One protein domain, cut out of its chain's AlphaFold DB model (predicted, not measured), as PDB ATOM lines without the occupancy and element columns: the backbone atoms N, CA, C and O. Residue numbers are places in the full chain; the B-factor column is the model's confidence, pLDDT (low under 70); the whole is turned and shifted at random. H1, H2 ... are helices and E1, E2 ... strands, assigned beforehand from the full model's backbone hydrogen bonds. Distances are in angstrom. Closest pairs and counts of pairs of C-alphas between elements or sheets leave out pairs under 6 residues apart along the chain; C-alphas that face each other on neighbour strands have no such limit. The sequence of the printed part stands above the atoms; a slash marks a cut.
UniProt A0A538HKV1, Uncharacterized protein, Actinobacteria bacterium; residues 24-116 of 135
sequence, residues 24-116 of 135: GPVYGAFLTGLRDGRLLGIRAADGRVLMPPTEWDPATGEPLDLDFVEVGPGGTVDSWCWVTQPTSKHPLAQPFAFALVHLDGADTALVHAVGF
ATOM      1  N   GLY A  24     116.018 122.567 200.748       90.38
ATOM      2  CA  GLY A  24     115.030 121.680 200.150       90.38
ATOM      3  C   GLY A  24     115.626 120.799 199.040       90.38
ATOM      4  O   GLY A  24     116.820 120.885 198.728       90.38
ATOM      5  N   PRO A  25     114.810 119.910 198.457       94.06
ATOM      6  CA  PRO A  25     115.261 119.001 197.407       94.06
ATOM      7  C   PRO A  25     115.624 119.739 196.110       94.06
ATOM      8  O   PRO A  25     116.567 119.333 195.437       94.06
ATOM      9  N   VAL A  26     114.937 120.844 195.791       95.81
ATOM     10  CA  VAL A  26     115.147 121.591 194.541       95.81
ATOM     11  C   VAL A  26     116.440 122.393 194.561       95.81
ATOM     12  O   VAL A  26     117.357 122.105 193.788       95.81
ATOM     13  N   TYR A  27     116.574 123.353 195.478       93.25
ATOM     14  CA  TYR A  27     117.788 124.173 195.520       93.25
ATOM     15  C   TYR A  27     119.007 123.377 195.999       93.25
ATOM     16  O   TYR A  27     120.126 123.678 195.589       93.25
ATOM     17  N   GLY A  28     118.807 122.333 196.812       94.12
ATOM     18  CA  GLY A  28     119.869 121.398 197.182       94.12
ATOM     19  C   GLY A  28     120.460 120.679 195.967       94.12
ATOM     20  O   GLY A  28     121.684 120.657 195.810       94.12
ATOM     21  N   ALA A  29     119.610 120.142 195.084       95.50
ATOM     22  CA  ALA A  29     120.049 119.510 193.841       95.50
ATOM     23  C   ALA A  29     120.712 120.519 192.896       95.50
ATOM     24  O   ALA A  29     121.800 120.247 192.394       95.50
ATOM     25  N   PHE A  30     120.119 121.704 192.718       94.75
ATOM     26  CA  PHE A  30     120.675 122.752 191.863       94.75
ATOM     27  C   PHE A  30     122.076 123.191 192.304       94.75
ATOM     28  O   PHE A  30     123.008 123.170 191.508       94.75
ATOM     29  N   LEU A  31     122.256 123.527 193.586       92.81
ATOM     30  CA  LEU A  31     123.551 123.956 194.123       92.81
ATOM     31  C   LEU A  31     124.592 122.827 194.111       92.81
ATOM     32  O   LEU A  31     125.782 123.089 193.936       92.81
ATOM     33  N   THR A  32     124.153 121.575 194.263       93.19
ATOM     34  CA  THR A  32     125.012 120.395 194.077       93.19
ATOM     35  C   THR A  32     125.446 120.258 192.618       93.19
ATOM     36  O   THR A  32     126.631 120.072 192.362       93.19
ATOM     37  N   GLY A  33     124.519 120.416 191.669       93.00
ATOM     38  CA  GLY A  33     124.815 120.426 190.237       93.00
ATOM     39  C   GLY A  33     125.820 121.514 189.887       93.00
ATOM     40  O   GLY A  33     126.846 121.219 189.286       93.00
ATOM     41  N   LEU A  34     125.589 122.735 190.376       91.75
ATOM     42  CA  LEU A  34     126.511 123.855 190.239       91.75
ATOM     43  C   LEU A  34     127.909 123.493 190.758       91.75
ATOM     44  O   LEU A  34     128.868 123.569 190.000       91.75
ATOM     45  N   ARG A  35     128.047 123.004 191.997       90.06
ATOM     46  CA  ARG A  35     129.341 122.531 192.534       90.06
ATOM     47  C   ARG A  35     130.033 121.521 191.604       90.06
ATOM     48  O   ARG A  35     131.257 121.539 191.499       90.06
ATOM     49  N   ASP A  36     129.252 120.671 190.946       90.69
ATOM     50  CA  ASP A  36     129.726 119.614 190.052       90.69
ATOM     51  C   ASP A  36     129.865 120.079 188.580       90.69
ATOM     52  O   ASP A  36     130.148 119.261 187.706       90.69
ATOM     53  N   GLY A  37     129.693 121.376 188.292       88.56
ATOM     54  CA  GLY A  37     129.835 121.964 186.953       88.56
ATOM     55  C   GLY A  37     128.656 121.708 186.008       88.56
ATOM     56  O   GLY A  37     128.825 121.737 184.793       88.56
ATOM     57  N   ARG A  38     127.469 121.417 186.551       93.75
ATOM     58  CA  ARG A  38     126.256 121.044 185.806       93.75
ATOM     59  C   ARG A  38     125.139 122.052 186.049       93.75
ATOM     60  O   ARG A  38     124.836 122.397 187.192       93.75
ATOM     61  N   LEU A  39     124.475 122.482 184.980       94.56
ATOM     62  CA  LEU A  39     123.315 123.369 185.054       94.56
ATOM     63  C   LEU A  39     122.043 122.539 184.990       94.56
ATOM     64  O   LEU A  39     121.777 121.891 183.984       94.56
ATOM     65  N   LEU A  40     121.267 122.553 186.069       97.31
ATOM     66  CA  LEU A  40     120.035 121.779 186.173       97.31
ATOM     67  C   LEU A  40     118.832 122.719 186.159       97.31
ATOM     68  O   LEU A  40     118.680 123.513 187.085       97.31
ATOM     69  N   GLY A  41     117.982 122.602 185.141       98.00
ATOM     70  CA  GLY A  41     116.607 123.099 185.161       98.00
ATOM     71  C   GLY A  41     115.634 122.046 185.707       98.00
ATOM     72  O   GLY A  41     116.040 120.937 186.064       98.00
ATOM     73  N   ILE A  42     114.344 122.377 185.768       98.56
ATOM     74  CA  ILE A  42     113.268 121.470 186.207       98.56
ATOM     75  C   ILE A  42     112.110 121.476 185.210       98.56
ATOM     76  O   ILE A  42     111.743 122.533 184.693       98.56
ATOM     77  N   ARG A  43     111.546 120.302 184.917       98.50
ATOM     78  CA  ARG A  43     110.453 120.166 183.951       98.50
ATOM     79  C   ARG A  43     109.102 120.505 184.583       98.50
ATOM     80  O   ARG A  43     108.727 119.943 185.608       98.50
ATOM     81  N   ALA A  44     108.359 121.397 183.941       97.94
ATOM     82  CA  ALA A  44     106.965 121.681 184.244       97.94
ATOM     83  C   ALA A  44     106.024 120.676 183.563       97.94
ATOM     84  O   ALA A  44     106.378 120.031 182.575       97.94
ATOM     85  N   ALA A  45     104.792 120.563 184.067       96.56
ATOM     86  CA  ALA A  45     103.799 119.616 183.551       96.56
ATOM     87  C   ALA A  45     103.430 119.854 182.073       96.56
ATOM     88  O   ALA A  45     103.035 118.924 181.371       96.56
ATOM     89  N   ASP A  46     103.578 121.089 181.589       95.88
ATOM     90  CA  ASP A  46     103.364 121.468 180.189       95.88
ATOM     91  C   ASP A  46     104.598 121.257 179.292       95.88
ATOM     92  O   ASP A  46     104.565 121.576 178.104       95.88
ATOM     93  N   GLY A  47     105.671 120.682 179.842       96.94
ATOM     94  CA  GLY A  47     106.893 120.325 179.129       96.94
ATOM     95  C   GLY A  47     107.980 121.397 179.133       96.94
ATOM     96  O   GLY A  47     109.092 121.079 178.714       96.94
ATOM     97  N   ARG A  48     107.704 122.614 179.628       98.06
ATOM     98  CA  ARG A  48     108.729 123.663 179.764       98.06
ATOM     99  C   ARG A  48     109.826 123.243 180.741       98.06
ATOM    100  O   ARG A  48     109.548 122.585 181.740       98.06
ATOM    101  N   VAL A  49     111.055 123.683 180.512       98.50
ATOM    102  CA  VAL A  49     112.195 123.514 181.418       98.50
ATOM    103  C   VAL A  49     112.528 124.854 182.069       98.50
ATOM    104  O   VAL A  49     113.017 125.781 181.425       98.50
ATOM    105  N   LEU A  50     112.273 124.967 183.370       98.31
ATOM    106  CA  LEU A  50     112.526 126.185 184.138       98.31
ATOM    107  C   LEU A  50     113.968 126.212 184.652       98.31
ATOM    108  O   LEU A  50     114.434 125.266 185.289       98.31
ATOM    109  N   MET A  51     114.652 127.323 184.401       96.69
ATOM    110  CA  MET A  51     116.014 127.613 184.835       96.69
ATOM    111  C   MET A  51     116.117 129.061 185.363       96.69
ATOM    112  O   MET A  51     115.827 129.990 184.603       96.69
ATOM    113  N   PRO A  52     116.566 129.290 186.617       95.69
ATOM    114  CA  PRO A  52     116.842 128.294 187.661       95.69
ATOM    115  C   PRO A  52     115.623 127.426 188.007       95.69
ATOM    116  O   PRO A  52     114.490 127.856 187.785       95.69
ATOM    117  N   PRO A  53     115.829 126.235 188.590       97.19
ATOM    118  CA  PRO A  53     114.723 125.368 188.951       97.19
ATOM    119  C   PRO A  53     113.948 125.935 190.148       97.19
ATOM    120  O   PRO A  53     114.538 126.449 191.103       97.19
ATOM    121  N   THR A  54     112.621 125.821 190.104       96.38
ATOM    122  CA  THR A  54     111.691 126.266 191.154       96.38
ATOM    123  C   THR A  54     110.936 125.082 191.761       96.38
ATOM    124  O   THR A  54     110.826 124.025 191.156       96.38
ATOM    125  N   GLU A  55     110.411 125.235 192.981       96.25
ATOM    126  CA  GLU A  55     109.585 124.197 193.633       96.25
ATOM    127  C   GLU A  55     108.145 124.146 193.090       96.25
ATOM    128  O   GLU A  55     107.459 123.135 193.218       96.25
ATOM    129  N   TRP A  56     107.694 125.247 192.491       96.81
ATOM    130  CA  TRP A  56     106.336 125.454 191.997       96.81
ATOM    131  C   TRP A  56     106.393 126.067 190.600       96.81
ATOM    132  O   TRP A  56     107.285 126.881 190.319       96.81
ATOM    133  N   ASP A  57     105.446 125.707 189.735       96.88
ATOM    134  CA  ASP A  57     105.321 126.306 188.406       96.88
ATOM    135  C   ASP A  57     104.771 127.736 188.537       96.88
ATOM    136  O   ASP A  57     103.657 127.920 189.033       96.88
ATOM    137  N   PRO A  58     105.497 128.773 188.085       94.94
ATOM    138  CA  PRO A  58     105.033 130.154 188.183       94.94
ATOM    139  C   PRO A  58     103.776 130.444 187.347       94.94
ATOM    140  O   PRO A  58     103.090 131.426 187.624       94.94
ATOM    141  N   ALA A  59     103.476 129.635 186.324       95.56
ATOM    142  CA  ALA A  59     102.300 129.833 185.480       95.56
ATOM    143  C   ALA A  59     101.016 129.279 186.115       95.56
ATOM    144  O   ALA A  59      99.946 129.862 185.940       95.56
ATOM    145  N   THR A  60     101.113 128.159 186.834       96.25
ATOM    146  CA  THR A  60      99.946 127.422 187.350       96.25
ATOM    147  C   THR A  60      99.831 127.459 188.872       96.25
ATOM    148  O   THR A  60      98.724 127.381 189.397       96.25
ATOM    149  N   GLY A  61     100.944 127.626 189.587       96.56
ATOM    150  CA  GLY A  61     100.995 127.542 191.043       96.56
ATOM    151  C   GLY A  61     100.910 126.114 191.582       96.56
ATOM    152  O   GLY A  61     100.674 125.955 192.775       96.56
ATOM    153  N   GLU A  62     101.094 125.099 190.736       97.38
ATOM    154  CA  GLU A  62     101.143 123.683 191.123       97.38
ATOM    155  C   GLU A  62     102.575 123.249 191.488       97.38
ATOM    156  O   GLU A  62     103.546 123.844 190.995       97.38
ATOM    157  N   PRO A  63     102.741 122.247 192.374       97.19
ATOM    158  CA  PRO A  63     104.061 121.763 192.747       97.19
ATOM    159  C   PRO A  63     104.695 121.021 191.570       97.19
ATOM    160  O   PRO A  63     104.014 120.318 190.823       97.19
ATOM    161  N   LEU A  64     106.010 121.163 191.421       97.25
ATOM    162  CA  LEU A  64     106.761 120.476 190.375       97.25
ATOM    163  C   LEU A  64     107.321 119.147 190.881       97.25
ATOM    164  O   LEU A  64     107.872 119.065 191.982       97.25
ATOM    165  N   ASP A  65     107.215 118.113 190.048       97.19
ATOM    166  CA  ASP A  65     107.927 116.860 190.269       97.19
ATOM    167  C   ASP A  65     109.442 117.103 190.204       97.19
ATOM    168  O   ASP A  65     109.918 117.982 189.487       97.19
ATOM    169  N   LEU A  66     110.223 116.299 190.932       97.12
ATOM    170  CA  LEU A  66     111.692 116.379 190.943       97.12
ATOM    171  C   LEU A  66     112.315 115.793 189.656       97.12
ATOM    172  O   LEU A  66     113.188 114.924 189.718       97.12
ATOM    173  N   ASP A  67     111.854 116.261 188.498       97.75
ATOM    174  CA  ASP A  67     112.320 115.906 187.155       97.75
ATOM    175  C   ASP A  67     113.320 116.960 186.651       97.75
ATOM    176  O   ASP A  67     112.975 117.918 185.950       97.75
ATOM    177  N   PHE A  68     114.574 116.819 187.088       98.31
ATOM    178  CA  PHE A  68     115.655 117.717 186.691       98.31
ATOM    179  C   PHE A  68     116.168 117.397 185.290       98.31
ATOM    180  O   PHE A  68     116.435 116.243 184.952       98.31
ATOM    181  N   VAL A  69     116.414 118.449 184.516       98.00
ATOM    182  CA  VAL A  69     116.955 118.370 183.157       98.00
ATOM    183  C   VAL A  69     118.255 119.162 183.108       98.00
ATOM    184  O   VAL A  69     118.303 120.307 183.552       98.00
ATOM    185  N   GLU A  70     119.322 118.557 182.593       97.69
ATOM    186  CA  GLU A  70     120.576 119.276 182.358       97.69
ATOM    187  C   GLU A  70     120.453 120.166 181.114       97.69
ATOM    188  O   GLU A  70     119.938 119.717 180.090       97.69
ATOM    189  N   VAL A  71     120.896 121.421 181.217       96.62
ATOM    190  CA  VAL A  71     120.780 122.458 180.173       96.62
ATOM    191  C   VAL A  71     122.138 123.099 179.874       96.62
ATOM    192  O   VAL A  71     123.080 122.994 180.664       96.62
ATOM    193  N   GLY A  72     122.242 123.807 178.752       93.25
ATOM    194  CA  GLY A  72     123.475 124.457 178.319       93.25
ATOM    195  C   GLY A  72     124.590 123.457 177.959       93.25
ATOM    196  O   GLY A  72     124.300 122.384 177.427       93.25
ATOM    197  N   PRO A  73     125.878 123.793 178.181       88.56
ATOM    198  CA  PRO A  73     126.384 125.012 178.823       88.56
ATOM    199  C   PRO A  73     126.327 126.251 177.914       88.56
ATOM    200  O   PRO A  73     126.684 127.335 178.362       88.56
ATOM    201  N   GLY A  74     125.905 126.100 176.656       86.19
ATOM    202  CA  GLY A  74     125.634 127.203 175.738       86.19
ATOM    203  C   GLY A  74     124.305 127.906 176.020       86.19
ATOM    204  O   GLY A  74     123.469 127.432 176.794       86.19
ATOM    205  N   GLY A  75     124.125 129.065 175.396       88.75
ATOM    206  CA  GLY A  75     122.889 129.827 175.464       88.75
ATOM    207  C   GLY A  75     122.969 131.136 174.688       88.75
ATOM    208  O   GLY A  75     124.027 131.523 174.190       88.75
ATOM    209  N   THR A  76     121.840 131.829 174.625       91.94
ATOM    210  CA  THR A  76     121.687 133.131 173.969       91.94
ATOM    211  C   THR A  76     121.484 134.225 175.013       91.94
ATOM    212  O   THR A  76     120.847 134.003 176.039       91.94
ATOM    213  N   VAL A  77     122.037 135.416 174.779       93.00
ATOM    214  CA  VAL A  77     121.741 136.589 175.612       93.00
ATOM    215  C   VAL A  77     120.516 137.298 175.050       93.00
ATOM    216  O   VAL A  77     120.587 137.881 173.971       93.00
ATOM    217  N   ASP A  78     119.425 137.304 175.808       90.25
ATOM    218  CA  ASP A  78     118.177 137.953 175.391       90.25
ATOM    219  C   ASP A  78     118.249 139.473 175.559       90.25
ATOM    220  O   ASP A  78     117.760 140.247 174.738       90.25
ATOM    221  N   SER A  79     118.827 139.919 176.675       91.12
ATOM    222  CA  SER A  79     118.989 141.337 177.007       91.12
ATOM    223  C   SER A  79     120.010 141.533 178.125       91.12
ATOM    224  O   SER A  79     120.395 140.583 178.811       91.12
ATOM    225  N   TRP A  80     120.464 142.771 178.323       95.00
ATOM    226  CA  TRP A  80     121.453 143.097 179.346       95.00
ATOM    227  C   TRP A  80     121.333 144.534 179.864       95.00
ATOM    228  O   TRP A  80     120.791 145.420 179.203       95.00
ATOM    229  N   CYS A  81     121.897 144.772 181.048       93.62
ATOM    230  CA  CYS A  81     122.068 146.098 181.634       93.62
ATOM    231  C   CYS A  81     123.512 146.291 182.112       93.62
ATOM    232  O   CYS A  81     124.048 145.463 182.852       93.62
ATOM    233  N   TRP A  82     124.137 147.396 181.697       94.00
ATOM    234  CA  TRP A  82     125.527 147.711 182.020       94.00
ATOM    235  C   TRP A  82     125.695 148.289 183.425       94.00
ATOM    236  O   TRP A  82     125.041 149.262 183.802       94.00
ATOM    237  N   VAL A  83     126.676 147.757 184.150       93.88
ATOM    238  CA  VAL A  83     127.214 148.312 185.392       93.88
ATOM    239  C   VAL A  83     128.608 148.863 185.101       93.88
ATOM    240  O   VAL A  83     129.609 148.149 185.123       93.88
ATOM    241  N   THR A  84     128.676 150.162 184.812       94.94
ATOM    242  CA  THR A  84     129.930 150.846 184.455       94.94
ATOM    243  C   THR A  84     130.821 151.146 185.659       94.94
ATOM    244  O   THR A  84     132.037 151.219 185.519       94.94
ATOM    245  N   GLN A  85     130.235 151.314 186.846       95.88
ATOM    246  CA  GLN A  85     130.940 151.589 188.099       95.88
ATOM    247  C   GLN A  85     130.482 150.591 189.171       95.88
ATOM    248  O   GLN A  85     129.486 150.836 189.859       95.88
ATOM    249  N   PRO A  86     131.150 149.430 189.300       94.62
ATOM    250  CA  PRO A  86     130.775 148.432 190.291       94.62
ATOM    251  C   PRO A  86     130.916 148.929 191.733       94.62
ATOM    252  O   PRO A  86     131.747 149.778 192.049       94.62
ATOM    253  N   THR A  87     130.107 148.360 192.625       96.00
ATOM    254  CA  THR A  87     130.181 148.601 194.070       96.00
ATOM    255  C   THR A  87     130.714 147.356 194.768       96.00
ATOM    256  O   THR A  87     130.708 146.271 194.193       96.00
ATOM    257  N   SER A  88     131.083 147.470 196.045       93.44
ATOM    258  CA  SER A  88     131.514 146.320 196.857       93.44
ATOM    259  C   SER A  88     130.443 145.239 197.054       93.44
ATOM    260  O   SER A  88     130.756 144.163 197.552       93.44
ATOM    261  N   LYS A  89     129.182 145.514 196.693       92.38
ATOM    262  CA  LYS A  89     128.072 144.552 196.753       92.38
ATOM    263  C   LYS A  89     127.865 143.783 195.447       92.38
ATOM    264  O   LYS A  89     127.046 142.870 195.414       92.38
ATOM    265  N   HIS A  90     128.533 144.179 194.366       92.69
ATOM    266  CA  HIS A  90     128.410 143.518 193.071       92.69
ATOM    267  C   HIS A  90     129.332 142.298 192.971       92.69
ATOM    268  O   HIS A  90     130.344 142.239 193.669       92.69
ATOM    269  N   PRO A  91     129.001 141.329 192.097       89.56
ATOM    270  CA  PRO A  91     129.796 140.112 191.946       89.56
ATOM    271  C   PRO A  91     131.178 140.360 191.329       89.56
ATOM    272  O   PRO A  91     132.082 139.559 191.543       89.56
ATOM    273  N   LEU A  92     131.348 141.452 190.571       88.31
ATOM    274  CA  LEU A  92     132.580 141.788 189.856       88.31
ATOM    275  C   LEU A  92     133.066 143.183 190.235       88.31
ATOM    276  O   LEU A  92     132.260 144.088 190.455       88.31
ATOM    277  N   ALA A  93     134.389 143.347 190.301       90.75
ATOM    278  CA  ALA A  93     135.037 144.610 190.656       90.75
ATOM    279  C   ALA A  93     135.276 145.520 189.436       90.75
ATOM    280  O   ALA A  93     135.393 146.736 189.579       90.75
ATOM    281  N   GLN A  94     135.332 144.935 188.241       90.62
ATOM    282  CA  GLN A  94     135.463 145.600 186.946       90.62
ATOM    283  C   GLN A  94     134.095 145.800 186.270       90.62
ATOM    284  O   GLN A  94     133.158 145.073 186.604       90.62
ATOM    285  N   PRO A  95     133.955 146.756 185.326       92.06
ATOM    286  CA  PRO A  95     132.710 146.948 184.585       92.06
ATOM    287  C   PRO A  95     132.190 145.646 183.962       92.06
ATOM    288  O   PRO A  95     132.956 144.876 183.379       92.06
ATOM    289  N   PHE A  96     130.887 145.414 184.091       92.19
ATOM    290  CA  PHE A  96     130.226 144.178 183.668       92.19
ATOM    291  C   PHE A  96     128.767 144.441 183.290       92.19
ATOM    292  O   PHE A  96     128.234 145.515 183.581       92.19
ATOM    293  N   ALA A  97     128.108 143.468 182.671       92.69
ATOM    294  CA  ALA A  97     126.670 143.494 182.434       92.69
ATOM    295  C   ALA A  97     125.957 142.437 183.276       92.69
ATOM    296  O   ALA A  97     126.426 141.306 183.389       92.69
ATOM    297  N   PHE A  98     124.790 142.775 183.822       94.06
ATOM    298  CA  PHE A  98     123.808 141.750 184.163       94.06
ATOM    299  C   PHE A  98     123.070 141.376 182.883       94.06
ATOM    300  O   PHE A  98     122.384 142.221 182.307       94.06
ATOM    301  N   ALA A  99     123.243 140.139 182.433       93.06
ATOM    302  CA  ALA A  99     122.631 139.599 181.229       93.06
ATOM    303  C   ALA A  99     121.553 138.576 181.596       93.06
ATOM    304  O   ALA A  99     121.735 137.790 182.527       93.06
ATOM    305  N   LEU A 100     120.450 138.581 180.852       94.94
ATOM    306  CA  LEU A 100     119.511 137.466 180.811       94.94
ATOM    307  C   LEU A 100     120.021 136.464 179.781       94.94
ATOM    308  O   LEU A 100     120.079 136.778 178.594       94.94
ATOM    309  N   VAL A 101     120.430 135.291 180.258       94.38
ATOM    310  CA  VAL A 101     120.978 134.215 179.436       94.38
ATOM    311  C   VAL A 101     119.958 133.089 179.339       94.38
ATOM    312  O   VAL A 101     119.672 132.410 180.329       94.38
ATOM    313  N   HIS A 102     119.424 132.882 178.144       94.94
ATOM    314  CA  HIS A 102     118.576 131.751 177.799       94.94
ATOM    315  C   HIS A 102     119.461 130.554 177.452       94.94
ATOM    316  O   HIS A 102     120.075 130.519 176.388       94.94
ATOM    317  N   LEU A 103     119.564 129.580 178.356       96.12
ATOM    318  CA  LEU A 103     120.394 128.388 178.151       96.12
ATOM    319  C   LEU A 103     119.776 127.418 177.145       96.12
ATOM    320  O   LEU A 103     118.560 127.225 177.133       96.12
ATOM    321  N   ASP A 104     120.619 126.744 176.366       95.31
ATOM    322  CA  ASP A 104     120.165 125.712 175.434       95.31
ATOM    323  C   ASP A 104     119.407 124.610 176.192       95.31
ATOM    324  O   ASP A 104     119.918 124.023 177.146       95.31
ATOM    325  N   GLY A 105     118.169 124.332 175.780       96.81
ATOM    326  CA  GLY A 105     117.302 123.347 176.435       96.81
ATOM    327  C   GLY A 105     116.530 123.855 177.659       96.81
ATOM    328  O   GLY A 105     115.796 123.068 178.254       96.81
ATOM    329  N   ALA A 106     116.661 125.133 178.028       97.94
ATOM    330  CA  ALA A 106     115.762 125.800 178.967       97.94
ATOM    331  C   ALA A 106     114.655 126.568 178.222       97.94
ATOM    332  O   ALA A 106     114.796 126.891 177.046       97.94
ATOM    333  N   ASP A 107     113.578 126.911 178.926       97.94
ATOM    334  CA  ASP A 107     112.491 127.782 178.452       97.94
ATOM    335  C   ASP A 107     112.445 129.126 179.203       97.94
ATOM    336  O   ASP A 107     111.652 130.005 178.865       97.94
ATOM    337  N   THR A 108     113.287 129.307 180.227       97.06
ATOM    338  CA  THR A 108     113.442 130.572 180.959       97.06
ATOM    339  C   THR A 108     114.905 130.989 181.058       97.06
ATOM    340  O   THR A 108     115.806 130.149 181.116       97.06
ATOM    341  N   ALA A 109     115.139 132.301 181.125       95.00
ATOM    342  CA  ALA A 109     116.476 132.872 181.211       95.00
ATOM    343  C   ALA A 109     116.999 132.982 182.654       95.00
ATOM    344  O   ALA A 109     116.278 133.348 183.586       95.00
ATOM    345  N   LEU A 110     118.302 132.750 182.806       93.69
ATOM    346  CA  LEU A 110     119.071 132.965 184.027       93.69
ATOM    347  C   LEU A 110     119.725 134.353 183.998       93.69
ATOM    348  O   LEU A 110     120.412 134.698 183.038       93.69
ATOM    349  N   VAL A 111     119.605 135.126 185.079       93.56
ATOM    350  CA  VAL A 111     120.426 136.334 185.252       93.56
ATOM    351  C   VAL A 111     121.862 135.931 185.582       93.56
ATOM    352  O   VAL A 111     122.105 135.252 186.582       93.56
ATOM    353  N   HIS A 112     122.821 136.406 184.792       91.50
ATOM    354  CA  HIS A 112     124.245 136.178 185.019       91.50
ATOM    355  C   HIS A 112     125.061 137.469 184.887       91.50
ATOM    356  O   HIS A 112     124.711 138.366 184.121       91.50
ATOM    357  N   ALA A 113     126.151 137.581 185.652       92.38
ATOM    358  CA  ALA A 113     127.077 138.706 185.553       92.38
ATOM    359  C   ALA A 113     128.178 138.384 184.537       92.38
ATOM    360  O   ALA A 113     128.982 137.486 184.761       92.38
ATOM    361  N   VAL A 114     128.224 139.140 183.442       87.69
ATOM    362  CA  VAL A 114     129.151 138.931 182.323       87.69
ATOM    363  C   VAL A 114     130.171 140.068 182.296       87.69
ATOM    364  O   VAL A 114     129.816 141.230 182.093       87.69
ATOM    365  N   GLY A 115     131.441 139.742 182.542       83.31
ATOM    366  CA  GLY A 115     132.560 140.683 182.451       83.31
ATOM    367  C   GLY A 115     133.161 140.761 181.045       83.31
ATOM    368  O   GLY A 115     132.914 139.903 180.202       83.31
ATOM    369  N   PHE A 116     133.992 141.776 180.805       69.94
ATOM    370  CA  PHE A 116     134.824 141.862 179.604       69.94
ATOM    371  C   PHE A 116     136.244 141.357 179.879       69.94
ATOM    372  O   PHE A 116     136.890 141.810 180.824       69.94
TER     373      PHE A 116
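What this domain is: This is residues 24 to 116 of the 135 residues of an uncharacterized protein of Actinobacteria bacterium (UniProt A0A538HKV1). The domain is elongated and has two parts: at one end a small hairpin of strands E1 and E2, joined by a long loop, residues 44 to 67, with helix H1 packed on E1; at the other a strongly twisted ribbon of three strands, E3, E4 and E5, with no named helix on it. E3 and E4 bend, and the loop of residues 84 to 95 makes the far end of the ribbon. The printed part has 93 residues, with one named helix and five named strands in the order H1, E1, E2, E3, E4, E5; the sheets E1 - E2 and E3 - E4 - E5 are antiparallel. Its class is mixed, helices and strands, with under half of the residues in named elements. It is only just compact, close to loose, with a radius of gyration of the C-alphas of 14.6 A and spans of 42 by 25 by 24 A.

How they stand to each other: H1, residues 24 to 35, has every O i to N i+4 pair within hydrogen-bond range. Its closest C-alpha pair with E1, residues 40 to 43, is Phe 30 and Leu 40, 5.8 A. E1 and E2, residues 68 to 70, form an antiparallel hairpin, with N 41 and O 69 2.8 A apart. E2 and E3, residues 75 to 83, are apart. E3, E4, residues 96 to 103, and E5, residues 109 to 115, form a meander, each strand the antiparallel neighbour of the one before. N 78 and O 100 are 2.9 A apart, and N 99 and O 112 2.9 A. E3 bends by 70 degrees at residue 78, E4 by 55 degrees at residue 100.

Where its parts are: H1 begins at C-alpha 24 (115.030, 121.680, 200.150) and is 16.2 A long. E1 measures 10.0 A, E2 6.7 A, E3 21.4 A, E4 19.4 A and E5 17.9 A, ending at C-alpha 115 (132.560, 140.683, 182.451).

The domain as a whole: The C-alphas of Ala 45 and Gln 85, the two farthest apart, are 42.2 A apart. The printed part has no cut. The links E1 to E2 and E3 to E4 are long. Residue 116 alone has a pLDDT under 70.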